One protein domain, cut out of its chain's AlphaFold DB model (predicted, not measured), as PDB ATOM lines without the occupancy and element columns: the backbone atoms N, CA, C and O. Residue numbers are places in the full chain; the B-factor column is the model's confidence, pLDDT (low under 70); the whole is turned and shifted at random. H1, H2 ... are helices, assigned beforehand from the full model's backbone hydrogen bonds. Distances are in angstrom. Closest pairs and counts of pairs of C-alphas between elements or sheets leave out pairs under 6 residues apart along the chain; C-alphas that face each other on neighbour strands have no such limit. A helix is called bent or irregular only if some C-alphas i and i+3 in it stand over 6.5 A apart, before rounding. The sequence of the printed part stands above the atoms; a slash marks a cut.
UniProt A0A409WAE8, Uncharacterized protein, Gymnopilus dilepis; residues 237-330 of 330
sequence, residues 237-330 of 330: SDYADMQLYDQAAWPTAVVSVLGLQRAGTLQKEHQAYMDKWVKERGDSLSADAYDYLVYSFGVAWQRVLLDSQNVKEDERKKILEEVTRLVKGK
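Overview. This is residues 237 to 330 of the 330 residues of an uncharacterized protein of Gymnopilus dilepis (UniProt A0A409WAE8). A bent helix, H1, and the longest helix, H2, form a V joined at one end, while H3 and H4 cover one side of it: H3 spans from H1a to H2, and H4 crosses H1b. Residues 279 to 285, beyond the contacts of H2, stick out. The printed part has 94 residues, with four named helices in the order H1, H2, H3, H4 and no named strand: all helix. It is compact, with a radius of gyration of the C-alphas of 13.0 A and spans of 36 by 32 by 19 A.

Arrangement. By its hydrogen bonds H1, residues 239 to 258, was assigned as one helix, but it is bent: C-alphas 247 and 250 are 7.0 A apart. Its arms H1a, 239 to 247, and H1b, 250 to 258, stand at a shallow tilt of 32 degrees, only just short of steep. H2, residues 260 to 281, touches H1b with residues 262 to 267 alone, a hairpin; the closest C-alphas, of Val 255 and Ala 263, are 5.3 A apart. H3, residues 290 to 307, touches H2 at a steep tilt of 56 degrees, the closest C-alphas, of His 270 and Val 304, being 6.0 A apart. H4, residues 313 to 328, touches H1b, opposite ways at a steep tilt of 42 degrees; the closest C-alphas, of Ala 253 and Ile 319, are 5.4 A apart. H2 and H4 are apart. Every O i to N i+4 pair is within hydrogen-bond range in H1a, H1b, H2 and H4, and 12 of 14 are in H3.

Along the chain. H1a begins at C-alpha 239 (191.419, 46.519, 116.013) and measures 11.9 A, H1b 11.8 A. H2 measures 31.1 A, H3 24.6 A. H3 is irregular, with C-alphas 298 and 301 7.1 A apart. H4 measures 22.8 A and ends at C-alpha 328 (184.348, 34.485, 123.734).

Size, cuts and confidence. The two C-alphas farthest apart, of Gly 282 and Gly 329, are 37.2 A apart. The printed part has no cut and no long link. The pLDDT is under 70 at residues 329 to 330.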
ATOM      1  N   SER A 237     195.748  47.281 119.391       78.50
ATOM      2  CA  SER A 237     195.777  45.826 119.620       78.50
ATOM      3  C   SER A 237     194.399  45.160 119.544       78.50
ATOM      4  O   SER A 237     194.317  43.975 119.253       78.50
ATOM      5  N   ASP A 238     193.331  45.921 119.772       82.06
ATOM      6  CA  ASP A 238     191.927  45.503 119.720       82.06
ATOM      7  C   ASP A 238     191.272  45.724 118.343       82.06
ATOM      8  O   ASP A 238     190.103  45.398 118.162       82.06
ATOM      9  N   TYR A 239     191.987  46.254 117.342       83.31
ATOM     10  CA  TYR A 239     191.419  46.519 116.013       83.31
ATOM     11  C   TYR A 239     190.800  45.261 115.382       83.31
ATOM     12  O   TYR A 239     189.704  45.317 114.828       83.31
ATOM     13  N   ALA A 240     191.499  44.123 115.470       83.38
ATOM     14  CA  ALA A 240     191.019  42.857 114.918       83.38
ATOM     15  C   ALA A 240     189.738  42.382 115.622       83.38
ATOM     16  O   ALA A 240     188.835  41.854 114.969       83.38
ATOM     17  N   ASP A 241     189.636  42.632 116.928       84.19
ATOM     18  CA  ASP A 241     188.445  42.320 117.713       84.19
ATOM     19  C   ASP A 241     187.290  43.237 117.317       84.19
ATOM     20  O   ASP A 241     186.196  42.753 117.044       84.19
ATOM     21  N   MET A 242     187.523  44.548 117.198       85.25
ATOM     22  CA  MET A 242     186.497  45.510 116.772       85.25
ATOM     23  C   MET A 242     185.973  45.200 115.370       85.25
ATOM     24  O   MET A 242     184.763  45.223 115.137       85.25
ATOM     25  N   GLN A 243     186.864  44.829 114.451       87.38
ATOM     26  CA  GLN A 243     186.478  44.387 113.116       87.38
ATOM     27  C   GLN A 243     185.628  43.111 113.176       87.38
ATOM     28  O   GLN A 243     184.606  43.012 112.497       87.38
ATOM     29  N   LEU A 244     186.011  42.144 114.012       86.69
ATOM     30  CA  LEU A 244     185.246  40.917 114.206       86.69
ATOM     31  C   LEU A 244     183.852  41.194 114.783       86.69
ATOM     32  O   LEU A 244     182.863  40.607 114.331       86.69
ATOM     33  N   TYR A 245     183.779  42.061 115.788       86.50
ATOM     34  CA  TYR A 245     182.533  42.450 116.423       86.50
ATOM     35  C   TYR A 245     181.566  43.049 115.406       86.50
ATOM     36  O   TYR A 245     180.423  42.599 115.307       86.50
ATOM     37  N   ASP A 246     182.041  44.033 114.646       87.44
ATOM     38  CA  ASP A 246     181.212  44.797 113.724       87.44
ATOM     39  C   ASP A 246     180.818  43.997 112.476       87.44
ATOM     40  O   ASP A 246     179.644  43.941 112.111       87.44
ATOM     41  N   GLN A 247     181.780  43.314 111.849       86.81
ATOM     42  CA  GLN A 247     181.560  42.658 110.556       86.81
ATOM     43  C   GLN A 247     180.950  41.256 110.682       86.81
ATOM     44  O   GLN A 247     180.348  40.772 109.724       86.81
ATOM     45  N   ALA A 248     181.091  40.586 111.833       88.56
ATOM     46  CA  ALA A 248     180.644  39.201 111.985       88.56
ATOM     47  C   ALA A 248     179.737  38.973 113.195       88.56
ATOM     48  O   ALA A 248     178.655  38.406 113.032       88.56
ATOM     49  N   ALA A 249     180.150  39.369 114.403       90.94
ATOM     50  CA  ALA A 249     179.433  38.982 115.619       90.94
ATOM     51  C   ALA A 249     178.035  39.615 115.684       90.94
ATOM     52  O   ALA A 249     177.056  38.902 115.901       90.94
ATOM     53  N   TRP A 250     177.933  40.923 115.429       92.75
ATOM     54  CA  TRP A 250     176.659  41.642 115.413       92.75
ATOM     55  C   TRP A 250     175.696  41.131 114.330       92.75
ATOM     56  O   TRP A 250     174.613  40.669 114.702       92.75
ATOM     57  N   PRO A 251     176.059  41.111 113.029       91.12
ATOM     58  CA  PRO A 251     175.179  40.578 111.991       91.12
ATOM     59  C   PRO A 251     174.714  39.147 112.280       91.12
ATOM     60  O   PRO A 251     173.531  38.834 112.143       91.12
ATOM     61  N   THR A 252     175.626  38.283 112.737       92.81
ATOM     62  CA  THR A 252     175.317  36.875 113.021       92.81
ATOM     63  C   THR A 252     174.344  36.736 114.188       92.81
ATOM     64  O   THR A 252     173.359  36.006 114.077       92.81
ATOM     65  N   ALA A 253     174.575  37.456 115.288       93.50
ATOM     66  CA  ALA A 253     173.700  37.421 116.455       93.50
ATOM     67  C   ALA A 253     172.299  37.960 116.139       93.50
ATOM     68  O   ALA A 253     171.293  37.357 116.516       93.50
ATOM     69  N   VAL A 254     172.218  39.064 115.391       93.38
ATOM     70  CA  VAL A 254     170.944  39.664 114.975       93.38
ATOM     71  C   VAL A 254     170.161  38.703 114.074       93.38
ATOM     72  O   VAL A 254     168.968  38.492 114.298       93.38
ATOM     73  N   VAL A 255     170.816  38.067 113.095       94.31
ATOM     74  CA  VAL A 255     170.180  37.060 112.226       94.31
ATOM     75  C   VAL A 255     169.734  35.835 113.021       94.31
ATOM     76  O   VAL A 255     168.623  35.353 112.804       94.31
ATOM     77  N   SER A 256     170.563  35.348 113.946       93.50
ATOM     78  CA  SER A 256     170.259  34.169 114.763       93.50
ATOM     79  C   SER A 256     169.008  34.371 115.622       93.50
ATOM     80  O   SER A 256     168.156  33.485 115.695       93.50
ATOM     81  N   VAL A 257     168.857  35.552 116.230       94.12
ATOM     82  CA  VAL A 257     167.746  35.826 117.152       94.12
ATOM     83  C   VAL A 257     166.484  36.305 116.432       94.12
ATOM     84  O   VAL A 257     165.383  35.912 116.813       94.12
ATOM     85  N   LEU A 258     166.610  37.155 115.407       92.12
ATOM     86  CA  LEU A 258     165.459  37.827 114.783       92.12
ATOM     87  C   LEU A 258     165.050  37.242 113.426       92.12
ATOM     88  O   LEU A 258     163.955  37.539 112.939       92.12
ATOM     89  N   GLY A 259     165.912  36.436 112.805       90.50
ATOM     90  CA  GLY A 259     165.741  35.941 111.442       90.50
ATOM     91  C   GLY A 259     166.114  36.967 110.362       90.50
ATOM     92  O   GLY A 259     166.203  38.173 110.593       90.50
ATOM     93  N   LEU A 260     166.312  36.468 109.136       88.12
ATOM     94  CA  LEU A 260     166.849  37.218 107.989       88.12
ATOM     95  C   LEU A 260     166.094  38.518 107.661       88.12
ATOM     96  O   LEU A 260     166.723  39.543 107.411       88.12
ATOM     97  N   GLN A 261     164.756  38.500 107.664       84.12
ATOM     98  CA  GLN A 261     163.968  39.681 107.288       84.12
ATOM     99  C   GLN A 261     164.137  40.840 108.277       84.12
ATOM    100  O   GLN A 261     164.393  41.967 107.860       84.12
ATOM    101  N   ARG A 262     164.022  40.569 109.583       90.88
ATOM    102  CA  ARG A 262     164.153  41.601 110.624       90.88
ATOM    103  C   ARG A 262     165.597  42.073 110.753       90.88
ATOM    104  O   ARG A 262     165.821  43.270 110.905       90.88
ATOM    105  N   ALA A 263     166.564  41.169 110.595       90.62
ATOM    106  CA  ALA A 263     167.976  41.527 110.541       90.62
ATOM    107  C   ALA A 263     168.288  42.501 109.395       90.62
ATOM    108  O   ALA A 263     169.000  43.479 109.602       90.62
ATOM    109  N   GLY A 264     167.697  42.296 108.213       88.88
ATOM    110  CA  GLY A 264     167.854  43.215 107.081       88.88
ATOM    111  C   GLY A 264     167.327  44.626 107.362       88.88
ATOM    112  O   GLY A 264     167.930  45.603 106.918       88.88
ATOM    113  N   THR A 265     166.234  44.753 108.118       92.06
ATOM    114  CA  THR A 265     165.715  46.059 108.553       92.06
ATOM    115  C   THR A 265     166.661  46.725 109.550       92.06
ATOM    116  O   THR A 265     167.039  47.874 109.335       92.06
ATOM    117  N   LEU A 266     167.119  45.997 110.574       92.94
ATOM    118  CA  LEU A 266     168.075  46.536 111.546       92.94
ATOM    119  C   LEU A 266     169.404  46.944 110.909       92.94
ATOM    120  O   LEU A 266     169.957  47.974 111.272       92.94
ATOM    121  N   GLN A 267     169.901  46.189 109.928       92.38
ATOM    122  CA  GLN A 267     171.125  46.549 109.213       92.38
ATOM    123  C   GLN A 267     170.971  47.882 108.466       92.38
ATOM    124  O   GLN A 267     171.901  48.685 108.432       92.38
ATOM    125  N   LYS A 268     169.794  48.145 107.878       93.38
ATOM    126  CA  LYS A 268     169.504  49.426 107.214       93.38
ATOM    127  C   LYS A 268     169.404  50.574 108.214       93.38
ATOM    128  O   LYS A 268     169.928  51.650 107.942       93.38
ATOM    129  N   GLU A 269     168.756  50.346 109.355       94.00
ATOM    130  CA  GLU A 269     168.677  51.323 110.449       94.00
ATOM    131  C   GLU A 269     170.077  51.654 110.985       94.00
ATOM    132  O   GLU A 269     170.422  52.825 111.144       94.00
ATOM    133  N   HIS A 270     170.916  50.633 111.165       94.94
ATOM    134  CA  HIS A 270     172.315  50.778 111.544       94.94
ATOM    135  C   HIS A 270     173.122  51.577 110.522       94.94
ATOM    136  O   HIS A 270     173.790  52.540 110.895       94.94
ATOM    137  N   GLN A 271     173.017  51.242 109.235       94.06
ATOM    138  CA  GLN A 271     173.720  51.982 108.189       94.06
ATOM    139  C   GLN A 271     173.291  53.452 108.154       94.06
ATOM    140  O   GLN A 271     174.144  54.329 108.124       94.06
ATOM    141  N   ALA A 272     171.989  53.737 108.248       94.12
ATOM    142  CA  ALA A 272     171.491  55.111 108.292       94.12
ATOM    143  C   ALA A 272     172.032  55.888 109.507       94.12
ATOM    144  O   ALA A 272     172.321  57.083 109.410       94.12
ATOM    145  N   TYR A 273     172.190  55.210 110.646       93.19
ATOM    146  CA  TYR A 273     172.782  55.789 111.847       93.19
ATOM    147  C   TYR A 273     174.277  56.098 111.660       93.19
ATOM    148  O   TYR A 273     174.730  57.188 112.021       93.19
ATOM    149  N   MET A 274     175.027  55.178 111.046       94.19
ATOM    150  CA  MET A 274     176.442  55.372 110.715       94.19
ATOM    151  C   MET A 274     176.643  56.486 109.686       94.19
ATOM    152  O   MET A 274     177.468  57.367 109.909       94.19
ATOM    153  N   ASP A 275     175.842  56.524 108.620       92.75
ATOM    154  CA  ASP A 275     175.906  57.561 107.583       92.75
ATOM    155  C   ASP A 275     175.665  58.956 108.174       92.75
ATOM    156  O   ASP A 275     176.365  59.920 107.848       92.75
ATOM    157  N   LYS A 276     174.689  59.069 109.086       92.81
ATOM    158  CA  LYS A 276     174.417  60.314 109.808       92.81
ATOM    159  C   LYS A 276     175.618  60.737 110.650       92.81
ATOM    160  O   LYS A 276     176.022  61.894 110.572       92.81
ATOM    161  N   TRP A 277     176.189  59.817 111.422       93.25
ATOM    162  CA  TRP A 277     177.347  60.111 112.263       93.25
ATOM    163  C   TRP A 277     178.577  60.522 111.443       93.25
ATOM    164  O   TRP A 277     179.206  61.527 111.766       93.25
ATOM    165  N   VAL A 278     178.885  59.814 110.348       90.19
ATOM    166  CA  VAL A 278     179.985  60.172 109.431       90.19
ATOM    167  C   VAL A 278     179.770  61.579 108.863       90.19
ATOM    168  O   VAL A 278     180.691  62.396 108.862       90.19
ATOM    169  N   LYS A 279     178.538  61.907 108.452       90.19
ATOM    170  CA  LYS A 279     178.193  63.243 107.947       90.19
ATOM    171  C   LYS A 279     178.352  64.336 109.007       90.19
ATOM    172  O   LYS A 279     178.853  65.409 108.688       90.19
ATOM    173  N   GLU A 280     177.912  64.087 110.240       89.56
ATOM    174  CA  GLU A 280     178.037  65.035 111.360       89.56
ATOM    175  C   GLU A 280     179.492  65.247 111.783       89.56
ATOM    176  O   GLU A 280     179.861  66.346 112.187       89.56
ATOM    177  N   ARG A 281     180.325  64.211 111.650       83.62
ATOM    178  CA  ARG A 281     181.757  64.281 111.929       83.62
ATOM    179  C   ARG A 281     182.515  65.144 110.915       83.62
ATOM    180  O   ARG A 281     183.504  65.763 111.287       83.62
ATOM    181  N   GLY A 282     182.045  65.205 109.669       82.06
ATOM    182  CA  GLY A 282     182.629  66.045 108.616       82.06
ATOM    183  C   GLY A 282     183.835  65.437 107.888       82.06
ATOM    184  O   GLY A 282     184.380  66.087 107.001       82.06
ATOM    185  N   ASP A 283     184.198  64.189 108.201       78.56
ATOM    186  CA  ASP A 283     185.311  63.463 107.584       78.56
ATOM    187  C   ASP A 283     184.798  62.307 106.712       78.56
ATOM    188  O   ASP A 283     183.843  61.615 107.067       78.56
ATOM    189  N   SER A 284     185.466  62.028 105.588       78.31
ATOM    190  CA  SER A 284     185.213  60.831 104.773       78.31
ATOM    191  C   SER A 284     185.929  59.616 105.375       78.31
ATOM    192  O   SER A 284     186.987  59.196 104.899       78.31
ATOM    193  N   LEU A 285     185.380  59.094 106.470       82.12
ATOM    194  CA  LEU A 285     185.944  57.960 107.196       82.12
ATOM    195  C   LEU A 285     185.645  56.638 106.464       82.12
ATOM    196  O   LEU A 285     184.502  56.377 106.090       82.12
ATOM    197  N   SER A 286     186.659  55.790 106.269       82.94
ATOM    198  CA  SER A 286     186.461  54.431 105.739       82.94
ATOM    199  C   SER A 286     185.734  53.549 106.761       82.94
ATOM    200  O   SER A 286     185.957  53.699 107.961       82.94
ATOM    201  N   ALA A 287     184.938  52.583 106.292       81.81
ATOM    202  CA  ALA A 287     184.298  51.577 107.147       81.81
ATOM    203  C   ALA A 287     185.313  50.700 107.911       81.81
ATOM    204  O   ALA A 287     185.001  50.165 108.969       81.81
ATOM    205  N   ASP A 288     186.547  50.601 107.408       80.81
ATOM    206  CA  ASP A 288     187.649  49.893 108.071       80.81
ATOM    207  C   ASP A 288     188.471  50.805 109.003       80.81
ATOM    208  O   ASP A 288     189.483  50.389 109.563       80.81
ATOM    209  N   ALA A 289     188.102  52.077 109.173       85.88
ATOM    210  CA  ALA A 289     188.791  52.935 110.129       85.88
ATOM    211  C   ALA A 289     188.479  52.485 111.564       85.88
ATOM    212  O   ALA A 289     187.329  52.209 111.896       85.88
ATOM    213  N   TYR A 290     189.481  52.473 112.448       84.94
ATOM    214  CA  TYR A 290     189.288  52.070 113.848       84.94
ATOM    215  C   TYR A 290     188.161  52.862 114.529       84.94
ATOM    216  O   TYR A 290     187.273  52.278 115.140       84.94
ATOM    217  N   ASP A 291     188.129  54.179 114.328       86.25
ATOM    218  CA  ASP A 291     187.077  55.045 114.862       86.25
ATOM    219  C   ASP A 291     185.676  54.695 114.341       86.25
ATOM    220  O   ASP A 291     184.698  54.858 115.071       86.25
ATOM    221  N   TYR A 292     185.574  54.218 113.093       90.88
ATOM    222  CA  TYR A 292     184.316  53.726 112.534       90.88
ATOM    223  C   TYR A 292     183.870  52.493 113.314       90.88
ATOM    224  O   TYR A 292     182.759  52.465 113.835       90.88
ATOM    225  N   LEU A 293     184.764  51.510 113.450       90.19
ATOM    226  CA  LEU A 293     184.488  50.237 114.111       90.19
ATOM    227  C   LEU A 293     184.125  50.431 115.588       90.19
ATOM    228  O   LEU A 293     183.148  49.854 116.059       90.19
ATOM    229  N   VAL A 294     184.849  51.293 116.307       89.69
ATOM    230  CA  VAL A 294     184.574  51.608 117.719       89.69
ATOM    231  C   VAL A 294     183.204  52.255 117.884       89.69
ATOM    232  O   VAL A 294     182.448  51.869 118.777       89.69
ATOM    233  N   TYR A 295     182.855  53.225 117.036       91.94
ATOM    234  CA  TYR A 295     181.551  53.880 117.123       91.94
ATOM    235  C   TYR A 295     180.410  52.939 116.716       91.94
ATOM    236  O   TYR A 295     179.382  52.879 117.395       91.94
ATOM    237  N   SER A 296     180.618  52.165 115.651       92.81
ATOM    238  CA  SER A 296     179.680  51.161 115.154       92.81
ATOM    239  C   SER A 296     179.338  50.138 116.242       92.81
ATOM    240  O   SER A 296     178.180  49.991 116.651       92.81
ATOM    241  N   PHE A 297     180.373  49.525 116.824       88.00
ATOM    242  CA  PHE A 297     180.261  48.542 117.896       88.00
ATOM    243  C   PHE A 297     179.703  49.130 119.201       88.00
ATOM    244  O   PHE A 297     178.769  48.584 119.793       88.00
ATOM    245  N   GLY A 298     180.301  50.223 119.679       85.50
ATOM    246  CA  GLY A 298     180.056  50.756 121.017       85.50
ATOM    247  C   GLY A 298     178.781  51.585 121.136       85.50
ATOM    248  O   GLY A 298     178.252  51.724 122.238       85.50
ATOM    249  N   VAL A 299     178.281  52.139 120.026       92.56
ATOM    250  CA  VAL A 299     177.178  53.108 120.042       92.56
ATOM    251  C   VAL A 299     176.081  52.750 119.049       92.56
ATOM    252  O   VAL A 299     174.921  52.643 119.454       92.56
ATOM    253  N   ALA A 300     176.411  52.586 117.766       93.88
ATOM    254  CA  ALA A 300     175.403  52.499 116.711       93.88
ATOM    255  C   ALA A 300     174.524  51.251 116.854       93.88
ATOM    256  O   ALA A 300     173.302  51.377 116.942       93.88
ATOM    257  N   TRP A 301     175.122  50.064 116.985       93.69
ATOM    258  CA  TRP A 301     174.370  48.819 117.175       93.69
ATOM    259  C   TRP A 301     173.474  48.838 118.414       93.69
ATOM    260  O   TRP A 301     172.315  48.421 118.360       93.69
ATOM    261  N   GLN A 302     173.980  49.371 119.528       91.81
ATOM    262  CA  GLN A 302     173.206  49.455 120.766       91.81
ATOM    263  C   GLN A 302     172.010  50.398 120.625       91.81
ATOM    264  O   GLN A 302     170.911  50.056 121.058       91.81
ATOM    265  N   ARG A 303     172.199  51.561 119.990       93.00
ATOM    266  CA  ARG A 303     171.105  52.507 119.743       93.00
ATOM    267  C   ARG A 303     170.054  51.935 118.812       93.00
ATOM    268  O   ARG A 303     168.881  52.010 119.143       93.00
ATOM    269  N   VAL A 304     170.456  51.295 117.717       94.25
ATOM    270  CA  VAL A 304     169.508  50.660 116.790       94.25
ATOM    271  C   VAL A 304     168.649  49.634 117.525       94.25
ATOM    272  O   VAL A 304     167.435  49.636 117.382       94.25
ATOM    273  N   LEU A 305     169.239  48.800 118.384       93.06
ATOM    274  CA  LEU A 305     168.473  47.827 119.165       93.06
ATOM    275  C   LEU A 305     167.498  48.467 120.162       93.06
ATOM    276  O   LEU A 305     166.409  47.930 120.383       93.06
ATOM    277  N   LEU A 306     167.895  49.571 120.797       91.81
ATOM    278  CA  LEU A 306     167.070  50.288 121.773       91.81
ATOM    279  C   LEU A 306     165.932  51.067 121.108       91.81
ATOM    280  O   LEU A 306     164.806  51.023 121.600       91.81
ATOM    281  N   ASP A 307     166.224  51.734 119.995       91.62
ATOM    282  CA  ASP A 307     165.303  52.631 119.299       91.62
ATOM    283  C   ASP A 307     164.372  51.872 118.339       91.62
ATOM    284  O   ASP A 307     163.284  52.353 118.010       91.62
ATOM    285  N   SER A 308     164.762  50.669 117.897       88.94
ATOM    286  CA  SER A 308     163.938  49.866 116.999       88.94
ATOM    287  C   SER A 308     162.698  49.344 117.724       88.94
ATOM    288  O   SER A 308     162.757  48.476 118.599       88.94
ATOM    289  N   GLN A 309     161.529  49.812 117.282       86.25
ATOM    290  CA  GLN A 309     160.224  49.290 117.716       86.25
ATOM    291  C   GLN A 309     160.033  47.815 117.332       86.25
ATOM    292  O   GLN A 309     159.165  47.128 117.870       86.25
ATOM    293  N   ASN A 310     160.865  47.327 116.411       82.94
ATOM    294  CA  ASN A 310     160.840  45.970 115.903       82.94
ATOM    295  C   ASN A 310     161.691  45.006 116.731       82.94
ATOM    296  O   ASN A 310     161.875  43.886 116.270       82.94
ATOM    297  N   VAL A 311     162.220  45.387 117.901       90.62
ATOM    298  CA  VAL A 311     162.988  44.487 118.782       90.62
ATOM    299  C   VAL A 311     162.462  44.565 120.213       90.62
ATOM    300  O   VAL A 311     162.447  45.627 120.837       90.62
ATOM    301  N   LYS A 312     162.034  43.424 120.756       93.69
ATOM    302  CA  LYS A 312     161.575  43.322 122.145       93.69
ATOM    303  C   LYS A 312     162.753  43.274 123.116       93.69
ATOM    304  O   LYS A 312     163.880  42.946 122.753       93.69
ATOM    305  N   GLU A 313     162.493  43.579 124.384       91.69
ATOM    306  CA  GLU A 313     163.532  43.614 125.419       91.69
ATOM    307  C   GLU A 313     164.205  42.251 125.654       91.69
ATOM    308  O   GLU A 313     165.423  42.181 125.822       91.69
ATOM    309  N   ASP A 314     163.440  41.161 125.597       94.19
ATOM    310  CA  ASP A 314     163.962  39.800 125.719       94.19
ATOM    311  C   ASP A 314     164.825  39.400 124.512       94.19
ATOM    312  O   ASP A 314     165.854  38.745 124.674       94.19
ATOM    313  N   GLU A 315     164.451  39.838 123.310       94.75
ATOM    314  CA  GLU A 315     165.239  39.638 122.091       94.75
ATOM    315  C   GLU A 315     166.542  40.446 122.124       94.75
ATOM    316  O   GLU A 315     167.599  39.898 121.811       94.75
ATOM    317  N   ARG A 316     166.509  41.708 122.581       94.81
ATOM    318  CA  ARG A 316     167.721  42.523 122.788       94.81
ATOM    319  C   ARG A 316     168.722  41.811 123.687       94.81
ATOM    320  O   ARG A 316     169.905  41.736 123.361       94.81
ATOM    321  N   LYS A 317     168.243  41.276 124.814       94.50
ATOM    322  CA  LYS A 317     169.086  40.548 125.762       94.50
ATOM    323  C   LYS A 317     169.727  39.320 125.108       94.50
ATOM    324  O   LYS A 317     170.936  39.149 125.226       94.50
ATOM    325  N   LYS A 318     168.949  38.528 124.362       95.69
ATOM    326  CA  LYS A 318     169.461  37.358 123.626       95.69
ATOM    327  C   LYS A 318     170.511  37.737 122.581       95.69
ATOM    328  O   LYS A 318     171.513  37.044 122.467       95.69
ATOM    329  N   ILE A 319     170.319  38.838 121.851       94.81
ATOM    330  CA  ILE A 319     171.305  39.320 120.870       94.81
ATOM    331  C   ILE A 319     172.619  39.682 121.572       94.81
ATOM    332  O   ILE A 319     173.680  39.266 121.122       94.81
ATOM    333  N   LEU A 320     172.568  40.406 122.694       93.69
ATOM    334  CA  LEU A 320     173.769  40.782 123.455       93.69
ATOM    335  C   LEU A 320     174.513  39.566 124.026       93.69
ATOM    336  O   LEU A 320     175.746  39.506 123.984       93.69
ATOM    337  N   GLU A 321     173.771  38.589 124.549       94.44
ATOM    338  CA  GLU A 321     174.326  37.315 125.015       94.44
ATOM    339  C   GLU A 321     175.000  36.556 123.866       94.44
ATOM    340  O   GLU A 321     176.119  36.068 124.022       94.44
ATOM    341  N   GLU A 322     174.367  36.527 122.694       93.69
ATOM    342  CA  GLU A 322     174.876  35.843 121.510       93.69
ATOM    343  C   GLU A 322     176.125  36.520 120.929       93.69
ATOM    344  O   GLU A 322     177.105  35.836 120.636       93.69
ATOM    345  N   VAL A 323     176.166  37.855 120.854       91.88
ATOM    346  CA  VAL A 323     177.386  38.604 120.482       91.88
ATOM    347  C   VAL A 323     178.526  38.277 121.445       91.88
ATOM    348  O   VAL A 323     179.646  37.988 121.021       91.88
ATOM    349  N   THR A 324     178.240  38.263 122.750       91.06
ATOM    350  CA  THR A 324     179.236  37.933 123.778       91.06
ATOM    351  C   THR A 324     179.749  36.502 123.614       91.06
ATOM    352  O   THR A 324     180.950  36.257 123.738       91.06
ATOM    353  N   ARG A 325     178.855  35.553 123.316       92.62
ATOM    354  CA  ARG A 325     179.192  34.146 123.078       92.62
ATOM    355  C   ARG A 325     180.069  33.976 121.837       92.62
ATOM    356  O   ARG A 325     181.058  33.251 121.902       92.62
ATOM    357  N   LEU A 326     179.729  34.642 120.734       87.56
ATOM    358  CA  LEU A 326     180.460  34.554 119.466       87.56
ATOM    359  C   LEU A 326     181.888  35.096 119.567       87.56
ATOM    360  O   LEU A 326     182.771  34.579 118.886       87.56
ATOM    361  N   VAL A 327     182.126  36.089 120.426       84.50
ATOM    362  CA  VAL A 327     183.482  36.615 120.632       84.50
ATOM    363  C   VAL A 327     184.281  35.814 121.655       84.50
ATOM    364  O   VAL A 327     185.458  35.570 121.431       84.50
ATOM    365  N   LYS A 328     183.658  35.326 122.734       82.56
ATOM    366  CA  LYS A 328     184.348  34.485 123.734       82.56
ATOM    367  C   LYS A 328     184.646  33.059 123.263       82.56
ATOM    368  O   LYS A 328     185.413  32.361 123.913       82.56
ATOM    369  N   GLY A 329     183.979  32.595 122.207       69.75
ATOM    370  CA  GLY A 329     184.146  31.251 121.650       69.75
ATOM    371  C   GLY A 329     185.324  31.092 120.683       69.75
ATOM    372  O   GLY A 329     185.413  30.043 120.045       69.75
ATOM    373  N   LYS A 330     186.175  32.112 120.538       55.28
ATOM    374  CA  LYS A 330     187.425  32.084 119.768       55.28
ATOM    375  C   LYS A 330     188.628  32.072 120.697       55.28
ATOM    376  O   LYS A 330     189.634  31.451 120.299       55.28
TER     377      LYS A 330